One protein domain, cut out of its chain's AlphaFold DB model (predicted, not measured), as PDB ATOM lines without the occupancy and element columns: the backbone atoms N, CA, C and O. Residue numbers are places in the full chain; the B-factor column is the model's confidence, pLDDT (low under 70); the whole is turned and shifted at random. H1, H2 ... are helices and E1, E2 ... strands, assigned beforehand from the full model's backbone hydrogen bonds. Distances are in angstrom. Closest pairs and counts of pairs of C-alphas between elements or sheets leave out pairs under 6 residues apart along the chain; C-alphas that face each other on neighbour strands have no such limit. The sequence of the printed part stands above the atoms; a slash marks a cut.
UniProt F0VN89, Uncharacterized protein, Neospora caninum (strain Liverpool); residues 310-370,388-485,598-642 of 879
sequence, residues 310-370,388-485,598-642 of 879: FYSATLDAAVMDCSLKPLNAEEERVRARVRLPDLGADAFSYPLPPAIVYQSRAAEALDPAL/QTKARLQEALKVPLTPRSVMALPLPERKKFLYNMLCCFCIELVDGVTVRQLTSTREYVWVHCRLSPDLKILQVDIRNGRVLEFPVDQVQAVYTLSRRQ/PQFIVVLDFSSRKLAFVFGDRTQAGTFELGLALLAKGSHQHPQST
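What this domain is: This is residues 310 to 370, 388 to 485 and 598 to 642 of the 879 residues of an uncharacterized protein of Neospora caninum (strain Liverpool) (UniProt F0VN89). A strongly twisted sheet of seven strands has the long helix H7 along one of its faces, over E6 and E5, and H6, the longest helix by residues, crosses H7 and brings its end to E2. H1, H2 and H3 pack on these two helices away from the sheet, H5 packs on H3, H4 lies far out, and residues 365 to 370 stick out. The printed part has 204 residues, with seven named helices and seven named strands in the order H1 H2 H3 H4 H5 H6 E1 E2 E3 E4 E5 E6 E7 H7. The sheet runs E4 E3 E2 E1 E7 E6 E5, all antiparallel, and the class is mixed, helices and strands. The whole is compact, with a radius of gyration of the C-alphas of 17.6 A and spans of 54 by 48 by 32 A.

Where its parts are: H1, residues 310 to 319, begins at C-alpha 310 at (137.617, 176.685, 166.914) and is 14.6 A long. H2 is residues 329 to 337, and H3, residues 354 to 365, is 17.0 A long. H4 is residues 388 to 396 and H5 is residues 403 to 408. H6, residues 411 to 431, is 30.4 A long and ends at C-alpha 431 at (142.541, 187.439, 164.388). The strands are E1, residues 433 to 438; E2, residues 444 to 451, 21.2 A; E3, residues 457 to 462; E4, residues 466 to 471; E5, residues 475 to 483, 22.5 A; E6, residues 599 to 606, 22.2 A; and E7, residues 610 to 615. H7, residues 618 to 637, is 28.1 A long and ends at C-alpha 637 at (149.610, 172.280, 145.948).

How they stand to each other: E1 E2 E3 E4 form a meander, each strand the antiparallel neighbour of the one before; N 435 and O 447 of E1 and E2 are 2.9 A apart, N 459 and O 450 of E3 and E2 2.7 A, and N 468 and O 460 of E4 and E3 2.9 A, within hydrogen-bond range. E1 and E7 are antiparallel at 113 degrees, with N 614 and O 436 at 2.7 A. E6 and E7 form a hairpin, with N 602 and O 613 at 2.8 A, and E6 and E5 have N 603 and O 479 at 2.8 A. H7 is on the sheet at a height of 8.2 A, over E6 and E5, in two layers, a helix on one face of a sheet; on the local plane it stands at 2 degrees to E6, along the strands. H6 only grazes the sheet, with residues 425 to 431. H6 touches H7, about perpendicular at 80 degrees, the closest C-alphas being those of Leu 422 and Gly 627, 5.7 A. H1 touches H6 at a steep tilt of 39 degrees, opposite ways, with the C-alphas of Ala 317 and Met 421 closest at 4.9 A. H2 touches residues 423 to 427 of H6, the C-alphas of Arg 335 and Cys 423 being closest at 5.7 A. H3 touches H7 at a shallow tilt of 33 degrees, only just short of steep, with the C-alphas of Pro 354 and Gly 622 closest at 5.2 A. H5 touches H3, with the C-alphas of Val 357 and Pro 403 closest at 5.4 A. H4 touches no helix; H4 and H1 are close but not clearly touching, with the C-alphas of Val 319 and Gln 394 closest at 8.0 A. Every O i to N i+4 pair is within hydrogen-bond range in H1, H2, H4, H5, H6 and H7, and 7 of 8 are in H3.

The domain as a whole: The two C-alphas farthest apart are those of Ala 369 and Thr 642, 58.8 A. Residues 371 to 387 are not printed, with 29.3 A between C-alphas 370 and 388, and residues 486 to 597 are not printed, with 7.1 A between C-alphas 485 and 598. Of the links that are printed whole, H2 to H3 is long, with 16 residues. The mean pLDDT of the printed part is 83.5, and 52 residues are under 70, among them residues 310 to 323, 358 to 370, 388 to 401 and 639 to 642.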
ATOM      1  N   PHE A 310     137.667 177.656 168.009       67.94
ATOM      2  CA  PHE A 310     137.617 176.685 166.914       67.94
ATOM      3  C   PHE A 310     136.340 175.823 166.867       67.94
ATOM      4  O   PHE A 310     135.990 175.279 165.815       67.94
ATOM      5  N   TYR A 311     135.631 175.666 167.992       60.69
ATOM      6  CA  TYR A 311     134.380 174.899 168.019       60.69
ATOM      7  C   TYR A 311     133.241 175.679 167.356       60.69
ATOM      8  O   TYR A 311     132.513 175.110 166.536       60.69
ATOM      9  N   SER A 312     133.134 176.985 167.640       63.41
ATOM     10  CA  SER A 312     132.165 177.856 166.969       63.41
ATOM     11  C   SER A 312     132.424 177.923 165.474       63.41
ATOM     12  O   SER A 312     131.469 177.747 164.734       63.41
ATOM     13  N   ALA A 313     133.676 178.018 165.009       59.28
ATOM     14  CA  ALA A 313     133.977 177.973 163.574       59.28
ATOM     15  C   ALA A 313     133.385 176.749 162.864       59.28
ATOM     16  O   ALA A 313     132.920 176.857 161.733       59.28
ATOM     17  N   THR A 314     133.397 175.579 163.508       63.19
ATOM     18  CA  THR A 314     132.921 174.342 162.871       63.19
ATOM     19  C   THR A 314     131.396 174.272 162.826       63.19
ATOM     20  O   THR A 314     130.833 173.845 161.819       63.19
ATOM     21  N   LEU A 315     130.723 174.689 163.903       64.88
ATOM     22  CA  LEU A 315     129.260 174.742 163.943       64.88
ATOM     23  C   LEU A 315     128.713 175.877 163.081       64.88
ATOM     24  O   LEU A 315     127.779 175.660 162.312       64.88
ATOM     25  N   ASP A 316     129.338 177.049 163.147       63.31
ATOM     26  CA  ASP A 316     129.012 178.187 162.302       63.31
ATOM     27  C   ASP A 316     129.204 177.799 160.843       63.31
ATOM     28  O   ASP A 316     128.275 177.969 160.078       63.31
ATOM     29  N   ALA A 317     130.311 177.171 160.437       61.00
ATOM     30  CA  ALA A 317     130.487 176.715 159.053       61.00
ATOM     31  C   ALA A 317     129.425 175.712 158.571       61.00
ATOM     32  O   ALA A 317     129.185 175.602 157.368       61.00
ATOM     33  N   ALA A 318     128.816 174.964 159.490       61.62
ATOM     34  CA  ALA A 318     127.774 174.000 159.165       61.62
ATOM     35  C   ALA A 318     126.410 174.654 158.973       61.62
ATOM     36  O   ALA A 318     125.637 174.247 158.110       61.62
ATOM     37  N   VAL A 319     126.136 175.688 159.762       61.19
ATOM     38  CA  VAL A 319     124.903 176.476 159.689       61.19
ATOM     39  C   VAL A 319     125.005 177.572 158.624       61.19
ATOM     40  O   VAL A 319     124.003 177.995 158.047       61.19
ATOM     41  N   MET A 320     126.217 178.039 158.350       55.62
ATOM     42  CA  MET A 320     126.489 179.229 157.568       55.62
ATOM     43  C   MET A 320     126.987 178.847 156.187       55.62
ATOM     44  O   MET A 320     128.080 178.314 155.998       55.62
ATOM     45  N   ASP A 321     126.241 179.298 155.191       66.31
ATOM     46  CA  ASP A 321     126.876 179.746 153.970       66.31
ATOM     47  C   ASP A 321     127.701 180.983 154.334       66.31
ATOM     48  O   ASP A 321     127.149 182.060 154.557       66.31
ATOM     49  N   CYS A 322     129.030 180.853 154.417       59.22
ATOM     50  CA  CYS A 322     129.928 181.974 154.727       59.22
ATOM     51  C   CYS A 322     129.730 183.179 153.782       59.22
ATOM     52  O   CYS A 322     130.240 184.263 154.040       59.22
ATOM     53  N   SER A 323     128.999 183.029 152.669       62.38
ATOM     54  CA  SER A 323     128.536 184.121 151.798       62.38
ATOM     55  C   SER A 323     127.475 185.037 152.417       62.38
ATOM     56  O   SER A 323     127.291 186.131 151.900       62.38
ATOM     57  N   LEU A 324     126.781 184.633 153.484       74.88
ATOM     58  CA  LEU A 324     125.643 185.385 154.024       74.88
ATOM     59  C   LEU A 324     126.015 186.347 155.157       74.88
ATOM     60  O   LEU A 324     125.294 187.316 155.388       74.88
ATOM     61  N   LYS A 325     127.126 186.112 155.866       80.38
ATOM     62  CA  LYS A 325     127.597 187.050 156.892       80.38
ATOM     63  C   LYS A 325     128.350 188.191 156.209       80.38
ATOM     64  O   LYS A 325     129.257 187.899 155.431       80.38
ATOM     65  N   PRO A 326     128.033 189.464 156.498       88.81
ATOM     66  CA  PRO A 326     128.875 190.566 156.058       88.81
ATOM     67  C   PRO A 326     130.240 190.414 156.735       88.81
ATOM     68  O   PRO A 326     130.353 190.565 157.952       88.81
ATOM     69  N   LEU A 327     131.243 190.043 155.943       91.12
ATOM     70  CA  LEU A 327     132.628 189.945 156.382       91.12
ATOM     71  C   LEU A 327     133.271 191.327 156.321       91.12
ATOM     72  O   LEU A 327     132.915 192.165 155.489       91.12
ATOM     73  N   ASN A 328     134.221 191.574 157.213       94.44
ATOM     74  CA  ASN A 328     135.046 192.766 157.113       94.44
ATOM     75  C   ASN A 328     135.978 192.659 155.875       94.44
ATOM     76  O   ASN A 328     136.219 191.571 155.349       94.44
ATOM     77  N   ALA A 329     136.520 193.780 155.389       95.19
ATOM     78  CA  ALA A 329     137.346 193.777 154.174       95.19
ATOM     79  C   ALA A 329     138.634 192.930 154.298       95.19
ATOM     80  O   ALA A 329     139.204 192.515 153.290       95.19
ATOM     81  N   GLU A 330     139.124 192.688 155.514       94.25
ATOM     82  CA  GLU A 330     140.282 191.830 155.783       94.25
ATOM     83  C   GLU A 330     139.894 190.344 155.788       94.25
ATOM     84  O   GLU A 330     140.536 189.546 155.110       94.25
ATOM     85  N   GLU A 331     138.791 189.984 156.438       94.00
ATOM     86  CA  GLU A 331     138.159 188.662 156.411       94.00
ATOM     87  C   GLU A 331     137.800 188.246 154.980       94.00
ATOM     88  O   GLU A 331     138.016 187.100 154.590       94.00
ATOM     89  N   GLU A 332     137.300 189.176 154.166       94.50
ATOM     90  CA  GLU A 332     137.000 188.928 152.757       94.50
ATOM     91  C   GLU A 332     138.278 188.662 151.945       94.50
ATOM     92  O   GLU A 332     138.310 187.746 151.121       94.50
ATOM     93  N   ARG A 333     139.374 189.384 152.228       95.44
ATOM     94  CA  ARG A 333     140.691 189.102 151.628       95.44
ATOM     95  C   ARG A 333     141.235 187.744 152.056       95.44
ATOM     96  O   ARG A 333     141.786 187.035 151.215       95.44
ATOM     97  N   VAL A 334     141.091 187.383 153.330       95.25
ATOM     98  CA  VAL A 334     141.472 186.063 153.851       95.25
ATOM     99  C   VAL A 334     140.670 184.989 153.128       95.25
ATOM    100  O   VAL A 334     141.254 184.096 152.520       95.25
ATOM    101  N   ARG A 335     139.343 185.121 153.085       94.31
ATOM    102  CA  ARG A 335     138.447 184.196 152.385       94.31
ATOM    103  C   ARG A 335     138.799 184.035 150.907       94.31
ATOM    104  O   ARG A 335     138.819 182.910 150.418       94.31
ATOM    105  N   ALA A 336     139.101 185.129 150.209       94.56
ATOM    106  CA  ALA A 336     139.499 185.104 148.801       94.56
ATOM    107  C   ALA A 336     140.835 184.373 148.565       94.56
ATOM    108  O   ALA A 336     141.099 183.901 147.459       94.56
ATOM    109  N   ARG A 337     141.688 184.281 149.594       94.94
ATOM    110  CA  ARG A 337     142.973 183.568 149.557       94.94
ATOM    111  C   ARG A 337     142.867 182.115 149.995       94.94
ATOM    112  O   ARG A 337     143.695 181.310 149.573       94.94
ATOM    113  N   VAL A 338     141.875 181.771 150.817       94.88
ATOM    114  CA  VAL A 338     141.627 180.380 151.201       94.88
ATOM    115  C   VAL A 338     141.301 179.580 149.945       94.88
ATOM    116  O   VAL A 338     140.353 179.880 149.220       94.88
ATOM    117  N   ARG A 339     142.092 178.539 149.697       93.12
ATOM    118  CA  ARG A 339     141.853 177.554 148.645       93.12
ATOM    119  C   ARG A 339     141.748 176.193 149.297       93.12
ATOM    120  O   ARG A 339     142.617 175.815 150.080       93.12
ATOM    121  N   LEU A 340     140.675 175.475 148.987       92.12
ATOM    122  CA  LEU A 340     140.576 174.090 149.410       92.12
ATOM    123  C   LEU A 340     141.527 173.269 148.529       92.12
ATOM    124  O   LEU A 340     141.407 173.362 147.306       92.12
ATOM    125  N   PRO A 341     142.462 172.499 149.110       89.44
ATOM    126  CA  PRO A 341     143.314 171.635 148.315       89.44
ATOM    127  C   PRO A 341     142.471 170.625 147.538       89.44
ATOM    128  O   PRO A 341     141.446 170.136 148.030       89.44
ATOM    129  N   ASP A 342     142.925 170.268 146.341       86.31
ATOM    130  CA  ASP A 342     142.362 169.143 145.619       86.31
ATOM    131  C   ASP A 342     142.723 167.860 146.375       86.31
ATOM    132  O   ASP A 342     143.881 167.436 146.445       86.31
ATOM    133  N   LEU A 343     141.742 167.283 147.065       80.69
ATOM    134  CA  LEU A 343     141.930 166.036 147.798       80.69
ATOM    135  C   LEU A 343     141.725 164.822 146.880       80.69
ATOM    136  O   LEU A 343     141.912 163.700 147.338       80.69
ATOM    137  N   GLY A 344     141.417 165.043 145.600       82.25
ATOM    138  CA  GLY A 344     141.115 164.018 144.613       82.25
ATOM    139  C   GLY A 344     139.631 163.987 144.247       82.25
ATOM    140  O   GLY A 344     138.793 164.685 144.827       82.25
ATOM    141  N   ALA A 345     139.303 163.146 143.266       75.00
ATOM    142  CA  ALA A 345     137.933 162.968 142.787       75.00
ATOM    143  C   ALA A 345     137.047 162.186 143.775       75.00
ATOM    144  O   ALA A 345     135.823 162.317 143.740       75.00
ATOM    145  N   ASP A 346     137.649 161.407 144.676       66.62
ATOM    146  CA  ASP A 346     136.911 160.474 145.519       66.62
ATOM    147  C   ASP A 346     136.274 161.128 146.748       66.62
ATOM    148  O   ASP A 346     136.885 161.882 147.509       66.62
ATOM    149  N   ALA A 347     135.027 160.729 146.992       58.38
ATOM    150  CA  ALA A 347     134.221 161.065 148.163       58.38
ATOM    151  C   ALA A 347     134.958 160.890 149.499       58.38
ATOM    152  O   ALA A 347     134.790 161.697 150.414       58.38
ATOM    153  N   PHE A 348     135.760 159.837 149.620       65.44
ATOM    154  CA  PHE A 348     136.402 159.450 150.875       65.44
ATOM    155  C   PHE A 348     137.710 160.188 151.151       65.44
ATOM    156  O   PHE A 348     138.216 160.130 152.269       65.44
ATOM    157  N   SER A 349     138.235 160.921 150.169       77.56
ATOM    158  CA  SER A 349     139.470 161.687 150.329       77.56
ATOM    159  C   SER A 349     139.271 162.988 151.107       77.56
ATOM    160  O   SER A 349     140.245 163.610 151.529       77.56
ATOM    161  N   TYR A 350     138.014 163.397 151.311       72.19
ATOM    162  CA  TYR A 350     137.651 164.580 152.079       72.19
ATOM    163  C   TYR A 350     137.412 164.202 153.548       72.19
ATOM    164  O   TYR A 350     136.387 163.587 153.857       72.19
ATOM    165  N   PRO A 351     138.331 164.553 154.466       80.44
ATOM    166  CA  PRO A 351     138.160 164.260 155.880       80.44
ATOM    167  C   PRO A 351     136.934 164.990 156.438       80.44
ATOM    168  O   PRO A 351     136.644 166.136 156.091       80.44
ATOM    169  N   LEU A 352     136.218 164.314 157.333       79.50
ATOM    170  CA  LEU A 352     135.107 164.903 158.068       79.50
ATOM    171  C   LEU A 352     135.608 165.897 159.119       79.50
ATOM    172  O   LEU A 352     136.501 165.547 159.895       79.50
ATOM    173  N   PRO A 353     134.982 167.080 159.242       76.50
ATOM    174  CA  PRO A 353     135.242 167.973 160.358       76.50
ATOM    175  C   PRO A 353     134.969 167.291 161.704       76.50
ATOM    176  O   PRO A 353     133.903 166.690 161.884       76.50
ATOM    177  N   PRO A 354     135.896 167.364 162.673       74.88
ATOM    178  CA  PRO A 354     135.807 166.519 163.863       74.88
ATOM    179  C   PRO A 354     134.601 166.797 164.762       74.88
ATOM    180  O   PRO A 354     134.137 165.876 165.430       74.88
ATOM    181  N   ALA A 355     134.021 168.001 164.724       69.94
ATOM    182  CA  ALA A 355     132.793 168.305 165.469       69.94
ATOM    183  C   ALA A 355     131.633 167.370 165.108       69.94
ATOM    184  O   ALA A 355     130.913 166.907 165.990       69.94
ATOM    185  N   ILE A 356     131.513 167.022 163.829       69.69
ATOM    186  CA  ILE A 356     130.490 166.101 163.324       69.69
ATOM    187  C   ILE A 356     130.779 164.681 163.812       69.69
ATOM    188  O   ILE A 356     129.886 163.972 164.274       69.69
ATOM    189  N   VAL A 357     132.052 164.273 163.791       71.38
ATOM    190  CA  VAL A 357     132.490 162.963 164.298       71.38
ATOM    191  C   VAL A 357     132.154 162.792 165.773       71.38
ATOM    192  O   VAL A 357     131.654 161.737 166.165       71.38
ATOM    193  N   TYR A 358     132.352 163.820 166.592       65.31
ATOM    194  CA  TYR A 358     132.103 163.706 168.026       65.31
ATOM    195  C   TYR A 358     130.637 163.851 168.412       65.31
ATOM    196  O   TYR A 358     130.190 163.104 169.282       65.31
ATOM    197  N   GLN A 359     129.869 164.704 167.729       63.66
ATOM    198  CA  GLN A 359     128.424 164.786 167.957       63.66
ATOM    199  C   GLN A 359     127.733 163.444 167.712       63.66
ATOM    200  O   GLN A 359     126.883 163.055 168.505       63.66
ATOM    201  N   SER A 360     128.144 162.678 166.695       58.91
ATOM    202  CA  SER A 360     127.553 161.347 166.502       58.91
ATOM    203  C   SER A 360     127.881 160.337 167.578       58.91
ATOM    204  O   SER A 360     127.002 159.578 167.936       58.91
ATOM    205  N   ARG A 361     129.099 160.323 168.128       59.31
ATOM    206  CA  ARG A 361     129.421 159.381 169.209       59.31
ATOM    207  C   ARG A 361     128.647 159.705 170.479       59.31
ATOM    208  O   ARG A 361     128.234 158.795 171.183       59.31
ATOM    209  N   ALA A 362     128.442 160.994 170.753       57.94
ATOM    210  CA  ALA A 362     127.572 161.424 171.838       57.94
ATOM    211  C   ALA A 362     126.107 161.039 171.568       57.94
ATOM    212  O   ALA A 362     125.433 160.562 172.473       57.94
ATOM    213  N   ALA A 363     125.635 161.183 170.326       58.62
ATOM    214  CA  ALA A 363     124.285 160.790 169.925       58.62
ATOM    215  C   ALA A 363     124.072 159.265 169.887       58.62
ATOM    216  O   ALA A 363     122.981 158.814 170.193       58.62
ATOM    217  N   GLU A 364     125.092 158.470 169.550       59.88
ATOM    218  CA  GLU A 364     125.061 156.997 169.567       59.88
ATOM    219  C   GLU A 364     125.114 156.431 170.994       59.88
ATOM    220  O   GLU A 364     124.639 155.325 171.229       59.88
ATOM    221  N   ALA A 365     125.686 157.176 171.946       61.47
ATOM    222  CA  ALA A 365     125.654 156.824 173.364       61.47
ATOM    223  C   ALA A 365     124.302 157.147 174.028       61.47
ATOM    224  O   ALA A 365     124.002 156.615 175.095       61.47
ATOM    225  N   LEU A 366     123.494 158.018 173.414       52.06
ATOM    226  CA  LEU A 366     122.119 158.265 173.829       52.06
ATOM    227  C   LEU A 366     121.229 157.176 173.225       52.06
ATOM    228  O   LEU A 366     121.278 156.922 172.024       52.06
ATOM    229  N   ASP A 367     120.433 156.526 174.073       49.34
ATOM    230  CA  ASP A 367     119.544 155.436 173.674       49.34
ATOM    231  C   ASP A 367     118.689 155.863 172.459       49.34
ATOM    232  O   ASP A 367     117.983 156.878 172.542       49.34
ATOM    233  N   PRO A 368     118.735 155.145 171.319       49.84
ATOM    234  CA  PRO A 368     117.945 155.477 170.135       49.84
ATOM    235  C   PRO A 368     116.436 155.569 170.417       49.84
ATOM    236  O   PRO A 368     115.732 156.260 169.674       49.84
ATOM    237  N   ALA A 369     115.943 154.947 171.496       51.19
ATOM    238  CA  ALA A 369     114.566 155.097 171.964       51.19
ATOM    239  C   ALA A 369     114.239 156.519 172.470       51.19
ATOM    240  O   ALA A 369     113.106 156.975 172.329       51.19
ATOM    241  N   LEU A 370     115.223 157.251 173.006       48.62
ATOM    242  CA  LEU A 370     115.047 158.605 173.547       48.62
ATOM    243  C   LEU A 370     115.177 159.705 172.485       48.62
ATOM    244  O   LEU A 370     114.653 160.800 172.674       48.62
ATOM    245  N   GLN A 388     111.475 175.643 148.217       53.66
ATOM    246  CA  GLN A 388     111.417 174.734 149.366       53.66
ATOM    247  C   GLN A 388     112.788 174.206 149.804       53.66
ATOM    248  O   GLN A 388     112.928 173.783 150.950       53.66
ATOM    249  N   THR A 389     113.809 174.239 148.943       57.44
ATOM    250  CA  THR A 389     115.155 173.742 149.275       57.44
ATOM    251  C   THR A 389     115.827 174.569 150.359       57.44
ATOM    252  O   THR A 389     116.470 173.984 151.218       57.44
ATOM    253  N   LYS A 390     115.631 175.894 150.416       59.94
ATOM    254  CA  LYS A 390     116.206 176.718 151.498       59.94
ATOM    255  C   LYS A 390     115.569 176.431 152.861       59.94
ATOM    256  O   LYS A 390     116.290 176.288 153.844       59.94
ATOM    257  N   ALA A 391     114.241 176.301 152.915       63.28
ATOM    258  CA  ALA A 391     113.526 175.974 154.150       63.28
ATOM    259  C   ALA A 391     113.826 174.537 154.615       63.28
ATOM    260  O   ALA A 391     114.136 174.321 155.785       63.28
ATOM    261  N   ARG A 392     113.844 173.571 153.684       58.16
ATOM    262  CA  ARG A 392     114.227 172.183 153.974       58.16
ATOM    263  C   ARG A 392     115.698 172.029 154.329       58.16
ATOM    264  O   ARG A 392     116.000 171.174 155.144       58.16
ATOM    265  N   LEU A 393     116.605 172.834 153.774       55.59
ATOM    266  CA  LEU A 393     118.012 172.838 154.183       55.59
ATOM    267  C   LEU A 393     118.141 173.353 155.618       55.59
ATOM    268  O   LEU A 393     118.801 172.713 156.423       55.59
ATOM    269  N   GLN A 394     117.465 174.451 155.974       59.28
ATOM    270  CA  GLN A 394     117.459 174.938 157.359       59.28
ATOM    271  C   GLN A 394     116.855 173.925 158.335       59.28
ATOM    272  O   GLN A 394     117.328 173.805 159.460       59.28
ATOM    273  N   GLU A 395     115.832 173.180 157.920       61.75
ATOM    274  CA  GLU A 395     115.235 172.119 158.731       61.75
ATOM    275  C   GLU A 395     116.110 170.856 158.787       61.75
ATOM    276  O   GLU A 395     116.268 170.266 159.850       61.75
ATOM    277  N   ALA A 396     116.779 170.495 157.691       51.38
ATOM    278  CA  ALA A 396     117.763 169.415 157.645       51.38
ATOM    279  C   ALA A 396     119.021 169.738 158.466       51.38
ATOM    280  O   ALA A 396     119.622 168.831 159.030       51.38
ATOM    281  N   LEU A 397     119.386 171.016 158.603       54.75
ATOM    282  CA  LEU A 397     120.452 171.479 159.497       54.75
ATOM    283  C   LEU A 397     120.054 171.436 160.983       54.75
ATOM    284  O   LEU A 397     120.934 171.489 161.839       54.75
ATOM    285  N   LYS A 398     118.757 171.307 161.312       59.66
ATOM    286  CA  LYS A 398     118.315 170.999 162.687       59.66
ATOM    287  C   LYS A 398     118.536 169.532 163.042       59.66
ATOM    288  O   LYS A 398     118.574 169.202 164.227       59.66
ATOM    289  N   VAL A 399     118.670 168.653 162.046       55.44
ATOM    290  CA  VAL A 399     119.075 167.269 162.288       55.44
ATOM    291  C   VAL A 399     120.551 167.303 162.691       55.44
ATOM    292  O   VAL A 399     121.360 167.845 161.934       55.44
ATOM    293  N   PRO A 400     120.925 166.761 163.865       57.31
ATOM    294  CA  PRO A 400     122.312 166.760 164.305       57.31
ATOM    295  C   PRO A 400     123.186 166.156 163.209       57.31
ATOM    296  O   PRO A 400     122.907 165.071 162.689       57.31
ATOM    297  N   LEU A 401     124.224 166.893 162.819       61.88
ATOM    298  CA  LEU A 401     125.116 166.477 161.750       61.88
ATOM    299  C   LEU A 401     125.896 165.262 162.239       61.88
ATOM    300  O   LEU A 401     126.838 165.364 163.020       61.88
ATOM    301  N   THR A 402     125.475 164.090 161.785       70.06
ATOM    302  CA  THR A 402     126.199 162.848 162.013       70.06
ATOM    303  C   THR A 402     127.246 162.672 160.901       70.06
ATOM    304  O   THR A 402     127.044 163.117 159.773       70.06
ATOM    305  N   PRO A 403     128.369 161.977 161.136       69.50
ATOM    306  CA  PRO A 403     129.341 161.589 160.120       69.50
ATOM    307  C   PRO A 403     128.694 160.893 158.949       69.50
ATOM    308  O   PRO A 403     129.086 161.121 157.812       69.50
ATOM    309  N   ARG A 404     127.685 160.060 159.229       67.56
ATOM    310  CA  ARG A 404     126.922 159.369 158.198       67.56
ATOM    311  C   ARG A 404     126.146 160.352 157.336       67.56
ATOM    312  O   ARG A 404     126.222 160.225 156.120       67.56
ATOM    313  N   SER A 405     125.471 161.345 157.923       73.88
ATOM    314  CA  SER A 405     124.762 162.351 157.128       73.88
ATOM    315  C   SER A 405     125.725 163.215 156.317       73.88
ATOM    316  O   SER A 405     125.481 163.428 155.135       73.88
ATOM    317  N   VAL A 406     126.866 163.620 156.883       74.56
ATOM    318  CA  VAL A 406     127.850 164.451 156.168       74.56
ATOM    319  C   VAL A 406     128.588 163.672 155.078       74.56
ATOM    320  O   VAL A 406     128.830 164.217 154.007       74.56
ATOM    321  N   MET A 407     128.901 162.390 155.286       74.69
ATOM    322  CA  MET A 407     129.468 161.526 154.236       74.69
ATOM    323  C   MET A 407     128.457 161.157 153.153       74.69
ATOM    324  O   MET A 407     128.864 160.897 152.020       74.69
ATOM    325  N   ALA A 408     127.162 161.156 153.477       79.38
ATOM    326  CA  ALA A 408     126.093 160.962 152.505       79.38
ATOM    327  C   ALA A 408     125.858 162.197 151.621       79.38
ATOM    328  O   ALA A 408     125.234 162.065 150.568       79.38
ATOM    329  N   LEU A 409     126.369 163.377 152.004       80.50
ATOM    330  CA  LEU A 409     126.252 164.569 151.171       80.50
ATOM    331  C   LEU A 409     126.981 164.366 149.827       80.50
ATOM    332  O   LEU A 409     128.091 163.802 149.781       80.50
ATOM    333  N   PRO A 410     126.406 164.861 148.716       86.19
ATOM    334  CA  PRO A 410     127.098 164.969 147.443       86.19
ATOM    335  C   PRO A 410     128.492 165.581 147.603       86.19
ATOM    336  O   PRO A 410     128.726 166.466 148.429       86.19
ATOM    337  N   LEU A 411     129.436 165.112 146.788       85.56
ATOM    338  CA  LEU A 411     130.814 165.607 146.758       85.56
ATOM    339  C   LEU A 411     130.917 167.149 146.754       85.56
ATOM    340  O   LEU A 411     131.659 167.681 147.581       85.56
ATOM    341  N   PRO A 412     130.161 167.888 145.913       88.75
ATOM    342  CA  PRO A 412     130.206 169.352 145.902       88.75
ATOM    343  C   PRO A 412     129.792 169.988 147.233       88.75
ATOM    344  O   PRO A 412     130.413 170.952 147.677       88.75
ATOM    345  N   GLU A 413     128.783 169.430 147.903       88.00
ATOM    346  CA  GLU A 413     128.288 169.942 149.185       88.00
ATOM    347  C   GLU A 413     129.299 169.703 150.307       88.00
ATOM    348  O   GLU A 413     129.551 170.598 151.111       88.00
ATOM    349  N   ARG A 414     129.971 168.545 150.308       86.31
ATOM    350  CA  ARG A 414     131.084 168.286 151.233       86.31
ATOM    351  C   ARG A 414     132.255 169.227 151.014       86.31
ATOM    352  O   ARG A 414     132.796 169.743 151.989       86.31
ATOM    353  N   LYS A 415     132.639 169.474 149.755       90.50
ATOM    354  CA  LYS A 415     133.694 170.445 149.422       90.50
ATOM    355  C   LYS A 415     133.313 171.839 149.918       90.50
ATOM    356  O   LYS A 415     134.130 172.488 150.567       90.50
ATOM    357  N   LYS A 416     132.067 172.269 149.682       90.00
ATOM    358  CA  LYS A 416     131.539 173.559 150.156       90.00
ATOM    359  C   LYS A 416     131.594 173.663 151.680       90.00
ATOM    360  O   LYS A 416     132.075 174.658 152.210       90.00
ATOM    361  N   PHE A 417     131.155 172.623 152.377       87.75
ATOM    362  CA  PHE A 417     131.161 172.582 153.833       87.75
ATOM    363  C   PHE A 417     132.586 172.610 154.415       87.75
ATOM    364  O   PHE A 417     132.877 173.401 155.313       87.75
ATOM    365  N   LEU A 418     133.507 171.813 153.862       90.69
ATOM    366  CA  LEU A 418     134.907 171.803 154.289       90.69
ATOM    367  C   LEU A 418     135.599 173.145 154.011       90.69
ATOM    368  O   LEU A 418     136.371 173.622 154.842       90.69
ATOM    369  N   TYR A 419     135.291 173.769 152.872       92.81
ATOM    370  CA  TYR A 419     135.752 175.114 152.534       92.81
ATOM    371  C   TYR A 419     135.237 176.154 153.534       92.81
ATOM    372  O   TYR A 419     136.032 176.935 154.045       92.81
ATOM    373  N   ASN A 420     133.943 176.135 153.873       91.56
ATOM    374  CA  ASN A 420     133.375 177.053 154.862       91.56
ATOM    375  C   ASN A 420     134.063 176.901 156.227       91.56
ATOM    376  O   ASN A 420     134.445 177.906 156.827       91.56
ATOM    377  N   MET A 421     134.294 175.660 156.674       92.88
ATOM    378  CA  MET A 421     135.015 175.369 157.920       92.88
ATOM    379  C   MET A 421     136.440 175.922 157.878       92.88
ATOM    380  O   MET A 421     136.851 176.631 158.795       92.88
ATOM    381  N   LEU A 422     137.161 175.670 156.782       94.25
ATOM    382  CA  LEU A 422     138.513 176.181 156.582       94.25
ATOM    383  C   LEU A 422     138.547 177.716 156.567       94.25
ATOM    384  O   LEU A 422     139.443 178.310 157.158       94.25
ATOM    385  N   CYS A 423     137.574 178.378 155.938       93.94
ATOM    386  CA  CYS A 423     137.472 179.835 155.940       93.94
ATOM    387  C   CYS A 423     137.279 180.399 157.348       93.94
ATOM    388  O   CYS A 423     138.007 181.316 157.724       93.94
ATOM    389  N   CYS A 424     136.334 179.857 158.120       93.12
ATOM    390  CA  CYS A 424     136.110 180.279 159.502       93.12
ATOM    391  C   CYS A 424     137.366 180.065 160.355       93.12
ATOM    392  O   CYS A 424     137.785 180.979 161.059       93.12
ATOM    393  N   PHE A 425     138.016 178.905 160.215       95.00
ATOM    394  CA  PHE A 425     139.275 178.604 160.893       95.00
ATOM    395  C   PHE A 425     140.377 179.623 160.565       95.00
ATOM    396  O   PHE A 425     141.026 180.144 161.469       95.00
ATOM    397  N   CYS A 426     140.581 179.941 159.282       95.94
ATOM    398  CA  CYS A 426     141.588 180.912 158.855       95.94
ATOM    399  C   CYS A 426     141.297 182.319 159.379       95.94
ATOM    400  O   CYS A 426     142.227 183.000 159.793       95.94
ATOM    401  N   ILE A 427     140.033 182.748 159.374       95.19
ATOM    402  CA  ILE A 427     139.625 184.053 159.906       95.19
ATOM    403  C   ILE A 427     139.952 184.141 161.402       95.19
ATOM    404  O   ILE A 427     140.669 185.049 161.814       95.19
ATOM    405  N   GLU A 428     139.522 183.155 162.194       94.31
ATOM    406  CA  GLU A 428     139.804 183.126 163.635       94.31
ATOM    407  C   GLU A 428     141.308 183.092 163.927       94.31
ATOM    408  O   GLU A 428     141.790 183.755 164.847       94.31
ATOM    409  N   LEU A 429     142.076 182.337 163.138       96.00
ATOM    410  CA  LEU A 429     143.517 182.250 163.327       96.00
ATOM    411  C   LEU A 429     144.237 183.535 162.891       96.00
ATOM    412  O   LEU A 429     145.247 183.877 163.498       96.00
ATOM    413  N   VAL A 430     143.744 184.273 161.889       96.25
ATOM    414  CA  VAL A 430     144.285 185.591 161.493       96.25
ATOM    415  C   VAL A 430     144.017 186.655 162.561       96.25
ATOM    416  O   VAL A 430     144.892 187.491 162.813       96.25
ATOM    417  N   ASP A 431     142.862 186.592 163.228       94.94
ATOM    418  CA  ASP A 431     142.541 187.439 164.388       94.94
ATOM    419  C   ASP A 431     143.421 187.110 165.605       94.94
ATOM    420  O   ASP A 431     143.718 187.976 166.432       94.94
ATOM    421  N   GLY A 432     143.905 185.869 165.667       95.44
ATOM    422  CA  GLY A 432     144.849 185.387 166.658       95.44
ATOM    423  C   GLY A 432     144.153 184.674 167.814       95.44
ATOM    424  O   GLY A 432     143.247 185.195 168.463       95.44
ATOM    425  N   VAL A 433     144.636 183.476 168.135       94.94
ATOM    426  CA  VAL A 433     144.065 182.606 169.164       94.94
ATOM    427  C   VAL A 433     145.103 182.292 170.229       94.94
ATOM    428  O   VAL A 433     146.252 181.971 169.940       94.94
ATOM    429  N   THR A 434     144.707 182.360 171.499       95.00
ATOM    430  CA  THR A 434     145.555 181.907 172.608       95.00
ATOM    431  C   THR A 434     145.374 180.410 172.846       95.00
ATOM    432  O   THR A 434     144.279 179.971 173.195       95.00
ATOM    433  N   VAL A 435     146.450 179.637 172.718       95.62
ATOM    434  CA  VAL A 435     146.473 178.181 172.931       95.62
ATOM    435  C   VAL A 435     147.566 177.806 173.933       95.62
ATOM    436  O   VAL A 435     148.526 178.551 174.140       95.62
ATOM    437  N   ARG A 436     147.442 176.648 174.592       95.94
ATOM    438  CA  ARG A 436     148.519 176.105 175.436       95.94
ATOM    439  C   ARG A 436     149.506 175.363 174.545       95.94
ATOM    440  O   ARG A 436     149.118 174.438 173.851       95.94
ATOM    441  N   GLN A 437     150.775 175.728 174.579       96.44
ATOM    442  CA  GLN A 437     151.866 174.997 173.948       96.44
ATOM    443  C   GLN A 437     152.534 174.081 174.976       96.44
ATOM    444  O   GLN A 437     152.743 174.476 176.124       96.44
ATOM    445  N   LEU A 438     152.887 172.869 174.560       96.38
ATOM    446  CA  LEU A 438     153.765 171.976 175.304       96.38
ATOM    447  C   LEU A 438     155.211 172.237 174.872       96.38
ATOM    448  O   LEU A 438     155.570 172.032 173.712       96.38
ATOM    449  N   THR A 439     156.042 172.703 175.798       95.25
ATOM    450  CA  THR A 439     157.468 172.939 175.550       95.25
ATOM    451  C   THR A 439     158.253 171.624 175.515       95.25
ATOM    452  O   THR A 439     157.775 170.566 175.938       95.25
ATOM    453  N   SER A 440     159.512 171.679 175.072       92.25
ATOM    454  CA  SER A 440     160.441 170.541 175.157       92.25
ATOM    455  C   SER A 440     160.711 170.094 176.600       92.25
ATOM    456  O   SER A 440     160.959 168.913 176.837       92.25
ATOM    457  N   THR A 441     160.594 171.009 177.571       94.38
ATOM    458  CA  THR A 441     160.669 170.731 179.017       94.38
ATOM    459  C   THR A 441     159.403 170.067 179.568       94.38
ATOM    460  O   THR A 441     159.353 169.753 180.754       94.38
ATOM    461  N   ARG A 442     158.404 169.791 178.714       93.00
ATOM    462  CA  ARG A 442     157.069 169.281 179.075       93.00
ATOM    463  C   ARG A 442     156.267 170.244 179.950       93.00
ATOM    464  O   ARG A 442     155.338 169.828 180.640       93.00
ATOM    465  N   GLU A 443     156.608 171.525 179.909       93.62
ATOM    466  CA  GLU A 443     155.875 172.577 180.596       93.62
ATOM    467  C   GLU A 443     154.793 173.133 179.673       93.62
ATOM    468  O   GLU A 443     154.943 173.194 178.451       93.62
ATOM    469  N   TYR A 444     153.678 173.540 180.269       94.38
ATOM    470  CA  TYR A 444     152.592 174.162 179.530       94.38
ATOM    471  C   TYR A 444     152.763 175.674 179.552       94.38
ATOM    472  O   TYR A 444     152.686 176.297 180.611       94.38
ATOM    473  N   VAL A 445     152.926 176.271 178.379       94.69
ATOM    474  CA  VAL A 445     153.046 177.720 178.222       94.69
ATOM    475  C   VAL A 445     151.918 178.211 177.336       94.69
ATOM    476  O   VAL A 445     151.677 177.679 176.262       94.69
ATOM    477  N   TRP A 446     151.201 179.237 177.774       94.94
ATOM    478  CA  TRP A 446     150.219 179.903 176.921       94.94
ATOM    479  C   TRP A 446     150.931 180.748 175.870       94.94
ATOM    480  O   TRP A 446     151.709 181.639 176.226       94.94
ATOM    481  N   VAL A 447     150.610 180.503 174.607       96.50
ATOM    482  CA  VAL A 447     151.123 181.245 173.456       96.50
ATOM    483  C   VAL A 447     149.974 181.823 172.649       96.50
ATOM    484  O   VAL A 447     148.852 181.316 172.697       96.50
ATOM    485  N   HIS A 448     150.249 182.904 171.930       96.44
ATOM    486  CA  HIS A 448     149.293 183.498 171.007       96.44
ATOM    487  C   HIS A 448     149.688 183.113 169.582       96.44
ATOM    488  O   HIS A 448     150.774 183.452 169.117       96.44
ATOM    489  N   CYS A 449     148.832 182.344 168.920       97.12
ATOM    490  CA  CYS A 449     149.029 181.878 167.557       97.12
ATOM    491  C   CYS A 449     148.232 182.757 166.607       97.12
ATOM    492  O   CYS A 449     147.023 182.896 166.775       97.12
ATOM    493  N   ARG A 450     148.900 183.302 165.597       96.94
ATOM    494  CA  ARG A 450     148.297 184.123 164.557       96.94
ATOM    495  C   ARG A 450     148.708 183.612 163.186       96.94
ATOM    496  O   ARG A 450     149.875 183.318 162.963       96.94
ATOM    497  N   LEU A 451     147.772 183.509 162.257       97.81
ATOM    498  CA  LEU A 451     148.091 183.242 160.860       97.81
ATOM    499  C   LEU A 451     148.325 184.572 160.144       97.81
ATOM    500  O   LEU A 451     147.579 185.531 160.332       97.81
ATOM    501  N   SER A 452     149.369 184.650 159.328       97.44
ATOM    502  CA  SER A 452     149.595 185.819 158.489       97.44
ATOM    503  C   SER A 452     148.436 185.999 157.488       97.44
ATOM    504  O   SER A 452     147.843 185.012 157.044       97.44
ATOM    505  N   PRO A 453     148.100 187.232 157.060       95.81
ATOM    506  CA  PRO A 453     146.985 187.467 156.131       95.81
ATOM    507  C   PRO A 453     147.146 186.804 154.753       95.81
ATOM    508  O   PRO A 453     146.199 186.730 153.970       95.81
ATOM    509  N   ASP A 454     148.359 186.392 154.384       96.19
ATOM    510  CA  ASP A 454     148.653 185.617 153.172       96.19
ATOM    511  C   ASP A 454     148.528 184.101 153.365       96.19
ATOM    512  O   ASP A 454     148.656 183.367 152.389       96.19
ATOM    513  N   LEU A 455     148.211 183.644 154.581       97.12
ATOM    514  CA  LEU A 455     148.023 182.243 154.968       97.12
ATOM    515  C   LEU A 455     149.286 181.381 154.833       97.12
ATOM    516  O   LEU A 455     149.206 180.155 154.874       97.12
ATOM    517  N   LYS A 456     150.455 182.013 154.672       96.69
ATOM    518  CA  LYS A 456     151.731 181.323 154.444       96.69
ATOM    519  C   LYS A 456     152.558 181.144 155.703       96.69
ATOM    520  O   LYS A 456     153.406 180.260 155.729       96.69
ATOM    521  N   ILE A 457     152.358 181.973 156.721       97.75
ATOM    522  CA  ILE A 457     153.208 182.016 157.909       97.75
ATOM    523  C   ILE A 457     152.331 181.886 159.150       97.75
ATOM    524  O   ILE A 457     151.462 182.714 159.416       97.75
ATOM    525  N   LEU A 458     152.591 180.856 159.946       98.12
ATOM    526  CA  LEU A 458     152.052 180.725 161.289       98.12
ATOM    527  C   LEU A 458     152.974 181.464 162.264       98.12
ATOM    528  O   LEU A 458     154.104 181.049 162.514       98.12
ATOM    529  N   GLN A 459     152.487 182.561 162.821       97.81
ATOM    530  CA  GLN A 459     153.159 183.354 163.839       97.81
ATOM    531  C   GLN A 459     152.786 182.835 165.230       97.81
ATOM    532  O   GLN A 459     151.613 182.675 165.560       97.81
ATOM    533  N   VAL A 460     153.780 182.567 166.067       97.56
ATOM    534  CA  VAL A 460     153.601 182.138 167.456       97.56
ATOM    535  C   VAL A 460     154.321 183.135 168.349       97.56
ATOM    536  O   VAL A 460     155.549 183.143 168.419       97.56
ATOM    537  N   ASP A 461     153.557 183.988 169.022       96.19
ATOM    538  CA  ASP A 461     154.089 184.935 169.994       96.19
ATOM    539  C   ASP A 461     154.337 184.220 171.323       96.19
ATOM    540  O   ASP A 461     153.417 183.789 172.038       96.19
ATOM    541  N   ILE A 462     155.621 184.066 171.632       89.88
ATOM    542  CA  ILE A 462     156.070 183.618 172.936       89.88
ATOM    543  C   ILE A 462     156.032 184.861 173.821       89.88
ATOM    544  O   ILE A 462     156.607 185.885 173.481       89.88
ATOM    545  N   ARG A 463     155.402 184.772 174.997       83.69
ATOM    546  CA  ARG A 463     155.177 185.872 175.970       83.69
ATOM    547  C   ARG A 463     156.380 186.779 176.308       83.69
ATOM    548  O   ARG A 463     156.214 187.764 177.020       83.69
ATOM    549  N   ASN A 464     157.585 186.454 175.848       87.56
ATOM    550  CA  ASN A 464     158.760 187.318 175.868       87.56
ATOM    551  C   ASN A 464     158.727 188.446 174.808       87.56
ATOM    552  O   ASN A 464     159.722 189.157 174.674       87.56
ATOM    553  N   GLY A 465     157.621 188.607 174.069       89.25
ATOM    554  CA  GLY A 465     157.472 189.603 173.006       89.25
ATOM    555  C   GLY A 465     158.230 189.233 171.731       89.25
ATOM    556  O   GLY A 465     158.467 190.096 170.886       89.25
ATOM    557  N   ARG A 466     158.667 187.972 171.609       94.56
ATOM    558  CA  ARG A 466     159.269 187.440 170.388       94.56
ATOM    559  C   ARG A 466     158.221 186.628 169.649       94.56
ATOM    560  O   ARG A 466     157.759 185.593 170.129       94.56
ATOM    561  N   VAL A 467     157.941 187.073 168.434       97.06
ATOM    562  CA  VAL A 467     157.113 186.345 167.483       97.06
ATOM    563  C   VAL A 467     158.006 185.381 166.713       97.06
ATOM    564  O   VAL A 467     158.971 185.794 166.073       97.06
ATOM    565  N   LEU A 468     157.712 184.086 166.816       96.75
ATOM    566  CA  LEU A 468     158.328 183.060 165.986       96.75
ATOM    567  C   LEU A 468     157.479 182.835 164.741       96.75
ATOM    568  O   LEU A 468     156.271 182.648 164.846       96.75
ATOM    569  N   GLU A 469     158.115 182.805 163.580       97.69
ATOM    570  CA  GLU A 469     157.444 182.611 162.300       97.69
ATOM    571  C   GLU A 469     157.719 181.205 161.770       97.69
ATOM    572  O   GLU A 469     158.871 180.778 161.670       97.69
ATOM    573  N   PHE A 470     156.654 180.477 161.445       97.69
ATOM    574  CA  PHE A 470     156.713 179.119 160.924       97.69
ATOM    575  C   PHE A 470     156.034 179.071 159.555       97.69
ATOM    576  O   PHE A 470     154.811 179.214 159.481       97.69
ATOM    577  N   PRO A 471     156.793 178.875 158.465       97.50
ATOM    578  CA  PRO A 471     156.217 178.742 157.135       97.50
ATOM    579  C   PRO A 471     155.305 177.508 157.054       97.50
ATOM    580  O   PRO A 471     155.698 176.398 157.413       97.50
ATOM    581  N   VAL A 472     154.062 177.702 156.619       96.94
ATOM    582  CA  VAL A 472     153.020 176.662 156.562       96.94
ATOM    583  C   VAL A 472     153.340 175.609 155.494       96.94
ATOM    584  O   VAL A 472     152.998 174.442 155.650       96.94
ATOM    585  N   ASP A 473     154.055 175.993 154.439       95.62
ATOM    586  CA  ASP A 473     154.641 175.105 153.426       95.62
ATOM    587  C   ASP A 473     155.760 174.201 153.967       95.62
ATOM    588  O   ASP A 473     156.108 173.214 153.335       95.62
ATOM    589  N   GLN A 474     156.320 174.473 155.147       96.81
ATOM    590  CA  GLN A 474     157.308 173.584 155.772       96.81
ATOM    591  C   GLN A 474     156.680 172.533 156.692       96.81
ATOM    592  O   GLN A 474     157.402 171.695 157.244       96.81
ATOM    593  N   VAL A 475     155.355 172.555 156.864       97.31
ATOM    594  CA  VAL A 475     154.631 171.539 157.630       97.31
ATOM    595  C   VAL A 475     154.602 170.244 156.820       97.31
ATOM    596  O   VAL A 475     154.009 170.171 155.743       97.31
ATOM    597  N   GLN A 476     155.250 169.210 157.352       96.56
ATOM    598  CA  GLN A 476     155.307 167.873 156.758       96.56
ATOM    599  C   GLN A 476     154.142 167.003 157.220       96.56
ATOM    600  O   GLN A 476     153.598 166.222 156.442       96.56
ATOM    601  N   ALA A 477     153.767 167.127 158.492       96.44
ATOM    602  CA  ALA A 477     152.687 166.353 159.079       96.44
ATOM    603  C   ALA A 477     151.987 167.134 160.189       96.44
ATOM    604  O   ALA A 477     152.600 167.915 160.918       96.44
ATOM    605  N   VAL A 478     150.696 166.861 160.339       96.94
ATOM    606  CA  VAL A 478     149.879 167.310 161.464       96.94
ATOM    607  C   VAL A 478     149.201 166.074 162.031       96.94
ATOM    608  O   VAL A 478     148.614 165.306 161.271       96.94
ATOM    609  N   TYR A 479     149.332 165.844 163.335       96.12
ATOM    610  CA  TYR A 479     148.703 164.698 163.992       96.12
ATOM    611  C   TYR A 479     148.314 165.007 165.435       96.12
ATOM    612  O   TYR A 479     149.031 165.709 166.151       96.12
ATOM    613  N   THR A 480     147.205 164.429 165.890       95.50
ATOM    614  CA  THR A 480     146.771 164.515 167.290       95.50
ATOM    615  C   THR A 480     147.208 163.303 168.111       95.50
ATOM    616  O   THR A 480     146.926 162.151 167.782       95.50
ATOM    617  N   LEU A 481     147.837 163.561 169.257       95.31
ATOM    618  CA  LEU A 481     148.127 162.584 170.299       95.31
ATOM    619  C   LEU A 481     147.100 162.720 171.427       95.31
ATOM    620  O   LEU A 481     146.837 163.816 171.919       95.31
ATOM    621  N   SER A 482     146.540 161.598 171.878       91.88
ATOM    622  CA  SER A 482     145.715 161.571 173.090       91.88
ATOM    623  C   SER A 482     146.589 161.195 174.279       91.88
ATOM    624  O   SER A 482     147.191 160.118 174.306       91.88
ATOM    625  N   ARG A 483     146.686 162.082 175.274       87.12
ATOM    626  CA  ARG A 483     147.359 161.732 176.522       87.12
ATOM    627  C   ARG A 483     146.371 160.943 177.367       87.12
ATOM    628  O   ARG A 483     145.483 161.518 177.989       87.12
ATOM    629  N   ARG A 484     146.529 159.616 177.391       80.69
ATOM    630  CA  ARG A 484     145.882 158.801 178.422       80.69
ATOM    631  C   ARG A 484     146.459 159.251 179.754       80.69
ATOM    632  O   ARG A 484     147.676 159.200 179.942       80.69
ATOM    633  N   GLN A 485     145.608 159.736 180.647       75.06
ATOM    634  CA  GLN A 485     146.015 159.852 182.034       75.06
ATOM    635  C   GLN A 485     146.364 158.446 182.489       75.06
ATOM    636  O   GLN A 485     145.597 157.510 182.255       75.06
ATOM    637  N   PRO A 598     140.777 165.145 179.890       79.62
ATOM    638  CA  PRO A 598     141.634 164.485 178.913       79.62
ATOM    639  C   PRO A 598     142.262 165.517 177.974       79.62
ATOM    640  O   PRO A 598     141.575 166.329 177.359       79.62
ATOM    641  N   GLN A 599     143.590 165.479 177.869       91.75
ATOM    642  CA  GLN A 599     144.345 166.442 177.075       91.75
ATOM    643  C   GLN A 599     144.658 165.865 175.695       91.75
ATOM    644  O   GLN A 599     145.244 164.783 175.562       91.75
ATOM    645  N   PHE A 600     144.304 166.624 174.664       94.75
ATOM    646  CA  PHE A 600     144.598 166.326 173.269       94.75
ATOM    647  C   PHE A 600     145.741 167.220 172.807       94.75
ATOM    648  O   PHE A 600     145.685 168.437 172.966       94.75
ATOM    649  N   ILE A 601     146.796 166.615 172.271       96.25
ATOM    650  CA  ILE A 601     148.013 167.315 171.872       96.25
ATOM    651  C   ILE A 601     148.111 167.271 170.351       96.25
ATOM    652  O   ILE A 601     148.399 166.217 169.795       96.25
ATOM    653  N   VAL A 602     147.893 168.397 169.678       97.38
ATOM    654  CA  VAL A 602     148.116 168.514 168.234       97.38
ATOM    655  C   VAL A 602     149.579 168.845 167.992       97.38
ATOM    656  O   VAL A 602     150.086 169.844 168.504       97.38
ATOM    657  N   VAL A 603     150.262 168.011 167.213       97.88
ATOM    658  CA  VAL A 603     151.669 168.182 166.861       97.88
ATOM    659  C   VAL A 603     151.783 168.618 165.405       97.88
ATOM    660  O   VAL A 603     151.268 167.946 164.513       97.88
ATOM    661  N   LEU A 604     152.476 169.735 165.174       98.19
ATOM    662  CA  LEU A 604     152.919 170.184 163.856       98.19
ATOM    663  C   LEU A 604     154.373 169.758 163.663       98.19
ATOM    664  O   LEU A 604     155.251 170.193 164.416       98.19
ATOM    665  N   ASP A 605     154.612 168.901 162.679       97.88
ATOM    666  CA  ASP A 605     155.938 168.408 162.318       97.88
ATOM    667  C   ASP A 605     156.493 169.239 161.159       97.88
ATOM    668  O   ASP A 605     155.958 169.208 160.050       97.88
ATOM    669  N   PHE A 606     157.557 169.988 161.424       97.00
ATOM    670  CA  PHE A 606     158.348 170.686 160.415       97.00
ATOM    671  C   PHE A 606     159.650 169.918 160.189       97.00
ATOM    672  O   PHE A 606     160.113 169.188 161.064       97.00
ATOM    673  N   SER A 607     160.311 170.154 159.056       91.88
ATOM    674  CA  SER A 607     161.576 169.486 158.699       91.88
ATOM    675  C   SER A 607     162.658 169.537 159.787       91.88
ATOM    676  O   SER A 607     163.463 168.616 159.906       91.88
ATOM    677  N   SER A 608     162.684 170.606 160.587       93.56
ATOM    678  CA  SER A 608     163.708 170.841 161.611       93.56
ATOM    679  C   SER A 608     163.168 170.930 163.040       93.56
ATOM    680  O   SER A 608     163.959 170.949 163.986       93.56
ATOM    681  N   ARG A 609     161.849 171.052 163.231       96.25
ATOM    682  CA  ARG A 609     161.246 171.427 164.523       96.25
ATOM    683  C   ARG A 609     159.850 170.843 164.673       96.25
ATOM    684  O   ARG A 609     159.149 170.640 163.694       96.25
ATOM    685  N   LYS A 610     159.419 170.645 165.919       97.31
ATOM    686  CA  LYS A 610     158.041 170.253 166.238       97.31
ATOM    687  C   LYS A 610     157.395 171.288 167.138       97.31
ATOM    688  O   LYS A 610     158.024 171.749 168.092       97.31
ATOM    689  N   LEU A 611     156.142 171.622 166.854       97.81
ATOM    690  CA  LEU A 611     155.291 172.405 167.747       97.81
ATOM    691  C   LEU A 611     154.200 171.498 168.293       97.81
ATOM    692  O   LEU A 611     153.626 170.720 167.543       97.81
ATOM    693  N   ALA A 612     153.915 171.593 169.586       97.69
ATOM    694  CA  ALA A 612     152.876 170.806 170.232       97.69
ATOM    695  C   ALA A 612     151.903 171.741 170.950       97.69
ATOM    696  O   ALA A 612     152.308 172.495 171.833       97.69
ATOM    697  N   PHE A 613     150.629 171.684 170.579       97.38
ATOM    698  CA  PHE A 613     149.547 172.478 171.153       97.38
ATOM    699  C   PHE A 613     148.587 171.579 171.916       97.38
ATOM    700  O   PHE A 613     148.288 170.476 171.479       97.38
ATOM    701  N   VAL A 614     148.114 172.039 173.064       96.00
ATOM    702  CA  VAL A 614     147.363 171.259 174.042       96.00
ATOM    703  C   VAL A 614     145.966 171.839 174.158       96.00
ATOM    704  O   VAL A 614     145.790 173.015 174.481       96.00
ATOM    705  N   PHE A 615     144.981 170.981 173.943       95.25
ATOM    706  CA  PHE A 615     143.566 171.298 173.984       95.25
ATOM    707  C   PHE A 615     142.887 170.425 175.039       95.25
ATOM    708  O   PHE A 615     143.197 169.239 175.169       95.25
ATOM    709  N   GLY A 616     141.957 171.012 175.792       92.56
ATOM    710  CA  GLY A 616     141.109 170.266 176.733       92.56
ATOM    711  C   GLY A 616     139.916 169.582 176.062       92.56
ATOM    712  O   GLY A 616     139.241 168.771 176.682       92.56
ATOM    713  N   ASP A 617     139.652 169.907 174.796       90.88
ATOM    714  CA  ASP A 617     138.528 169.389 174.027       90.88
ATOM    715  C   ASP A 617     139.031 168.731 172.743       90.88
ATOM    716  O   ASP A 617     139.804 169.304 171.965       90.88
ATOM    717  N   ARG A 618     138.548 167.512 172.520       89.62
ATOM    718  CA  ARG A 618     138.859 166.698 171.351       89.62
ATOM    719  C   ARG A 618     138.394 167.352 170.058       89.62
ATOM    720  O   ARG A 618     139.041 167.188 169.024       89.62
ATOM    721  N   THR A 619     137.279 168.075 170.107       89.19
ATOM    722  CA  THR A 619     136.720 168.725 168.926       89.19
ATOM    723  C   THR A 619     137.608 169.866 168.466       89.19
ATOM    724  O   THR A 619     137.959 169.917 167.294       89.19
ATOM    725  N   GLN A 620     138.045 170.723 169.390       90.75
ATOM    726  CA  GLN A 620     138.978 171.808 169.083       90.75
ATOM    727  C   GLN A 620     140.312 171.295 168.560       90.75
ATOM    728  O   GLN A 620     140.795 171.811 167.557       90.75
ATOM    729  N   ALA A 621     140.875 170.265 169.202       93.62
ATOM    730  CA  ALA A 621     142.096 169.629 168.719       93.62
ATOM    731  C   ALA A 621     141.926 169.134 167.279       93.62
ATOM    732  O   ALA A 621     142.756 169.421 166.425       93.62
ATOM    733  N   GLY A 622     140.810 168.457 167.000       91.75
ATOM    734  CA  GLY A 622     140.512 167.954 165.669       91.75
ATOM    735  C   GLY A 622     140.301 169.063 164.632       91.75
ATOM    736  O   GLY A 622     140.828 168.962 163.528       91.75
ATOM    737  N   THR A 623     139.544 170.116 164.948       92.38
ATOM    738  CA  THR A 623     139.347 171.245 164.025       92.38
ATOM    739  C   THR A 623     140.671 171.950 163.746       92.38
ATOM    740  O   THR A 623     140.953 172.274 162.595       92.38
ATOM    741  N   PHE A 624     141.510 172.131 164.767       95.25
ATOM    742  CA  PHE A 624     142.834 172.724 164.619       95.25
ATOM    743  C   PHE A 624     143.767 171.848 163.769       95.25
ATOM    744  O   PHE A 624     144.385 172.352 162.834       95.25
ATOM    745  N   GLU A 625     143.822 170.537 164.036       95.19
ATOM    746  CA  GLU A 625     144.555 169.546 163.232       95.19
ATOM    747  C   GLU A 625     144.111 169.583 161.768       95.19
ATOM    748  O   GLU A 625     144.941 169.738 160.872       95.19
ATOM    749  N   LEU A 626     142.803 169.491 161.520       94.50
ATOM    750  CA  LEU A 626     142.255 169.450 160.173       94.50
ATOM    751  C   LEU A 626     142.470 170.773 159.424       94.50
ATOM    752  O   LEU A 626     142.887 170.755 158.267       94.50
ATOM    753  N   GLY A 627     142.207 171.911 160.069       95.38
ATOM    754  CA  GLY A 627     142.388 173.235 159.476       95.38
ATOM    755  C   GLY A 627     143.834 173.476 159.040       95.38
ATOM    756  O   GLY A 627     144.081 173.857 157.894       95.38
ATOM    757  N   LEU A 628     144.805 173.169 159.908       96.81
ATOM    758  CA  LEU A 628     146.230 173.286 159.583       96.81
ATOM    759  C   LEU A 628     146.696 172.265 158.547       96.81
ATOM    760  O   LEU A 628     147.487 172.621 157.677       96.81
ATOM    761  N   ALA A 629     146.196 171.028 158.586       95.56
ATOM    762  CA  ALA A 629     146.527 170.023 157.578       95.56
ATOM    763  C   ALA A 629     146.047 170.436 156.177       95.56
ATOM    764  O   ALA A 629     146.780 170.280 155.199       95.56
ATOM    765  N   LEU A 630     144.838 170.999 156.070       95.31
ATOM    766  CA  LEU A 630     144.309 171.511 154.803       95.31
ATOM    767  C   LEU A 630     145.083 172.733 154.312       95.31
ATOM    768  O   LEU A 630     145.383 172.806 153.121       95.31
ATOM    769  N   LEU A 631     145.443 173.657 155.209       95.81
ATOM    770  CA  LEU A 631     146.291 174.803 154.872       95.81
ATOM    771  C   LEU A 631     147.664 174.366 154.355       95.81
ATOM    772  O   LEU A 631     148.079 174.824 153.293       95.81
ATOM    773  N   ALA A 632     148.333 173.453 155.061       95.56
ATOM    774  CA  ALA A 632     149.621 172.901 154.649       95.56
ATOM    775  C   ALA A 632     149.515 172.186 153.297       95.56
ATOM    776  O   ALA A 632     150.307 172.412 152.391       95.56
ATOM    777  N   LYS A 633     148.487 171.357 153.095       94.56
ATOM    778  CA  LYS A 633     148.290 170.697 151.800       94.56
ATOM    779  C   LYS A 633     148.005 171.703 150.679       94.56
ATOM    780  O   LYS A 633     148.501 171.527 149.570       94.56
ATOM    781  N   GLY A 634     147.241 172.758 150.960       93.62
ATOM    782  CA  GLY A 634     146.972 173.839 150.013       93.62
ATOM    783  C   GLY A 634     148.223 174.636 149.640       93.62
ATOM    784  O   GLY A 634     148.376 175.007 148.476       93.62
ATOM    785  N   SER A 635     149.146 174.858 150.583       93.19
ATOM    786  CA  SER A 635     150.414 175.538 150.299       93.19
ATOM    787  C   SER A 635     151.359 174.679 149.453       93.19
ATOM    788  O   SER A 635     151.990 175.216 148.548       93.19
ATOM    789  N   HIS A 636     151.379 173.358 149.663       91.94
ATOM    790  CA  HIS A 636     152.136 172.404 148.835       91.94
ATOM    791  C   HIS A 636     151.590 172.253 147.414       91.94
ATOM    792  O   HIS A 636     152.341 171.989 146.479       91.94
ATOM    793  N   GLN A 637     150.272 172.385 147.248       88.12
ATOM    794  CA  GLN A 637     149.610 172.280 145.948       88.12
ATOM    795  C   GLN A 637     149.710 173.529 145.104       88.12
ATOM    796  O   GLN A 637     149.433 173.463 143.907       88.12
ATOM    797  N   HIS A 638     150.072 174.666 145.702       71.25
ATOM    798  CA  HIS A 638     150.451 175.785 144.876       71.25
ATOM    799  C   HIS A 638     151.627 175.278 144.051       71.25
ATOM    800  O   HIS A 638     152.638 174.927 144.665       71.25
ATOM    801  N   PRO A 639     151.498 175.156 142.710       57.88
ATOM    802  CA  PRO A 639     152.613 174.719 141.907       57.88
ATOM    803  C   PRO A 639     153.727 175.658 142.315       57.88
ATOM    804  O   PRO A 639     153.585 176.879 142.168       57.88
ATOM    805  N   GLN A 640     154.784 175.092 142.912       55.59
ATOM    806  CA  GLN A 640     156.110 175.658 142.788       55.59
ATOM    807  C   GLN A 640     156.116 176.141 141.359       55.59
ATOM    808  O   GLN A 640     155.908 175.297 140.478       55.59
ATOM    809  N   SER A 641     156.090 177.474 141.197       54.75
ATOM    810  CA  SER A 641     155.720 178.160 139.957       54.75
ATOM    811  C   SER A 641     156.271 177.368 138.787       54.75
ATOM    812  O   SER A 641     157.307 176.740 138.953       54.75
ATOM    813  N   THR A 642     155.650 177.348 137.614       60.91
ATOM    814  CA  THR A 642     156.212 176.622 136.458       60.91
ATOM    815  C   THR A 642     157.740 176.783 136.377       60.91
ATOM    816  O   THR A 642     158.433 175.803 136.179       60.91
TER     817      THR A 642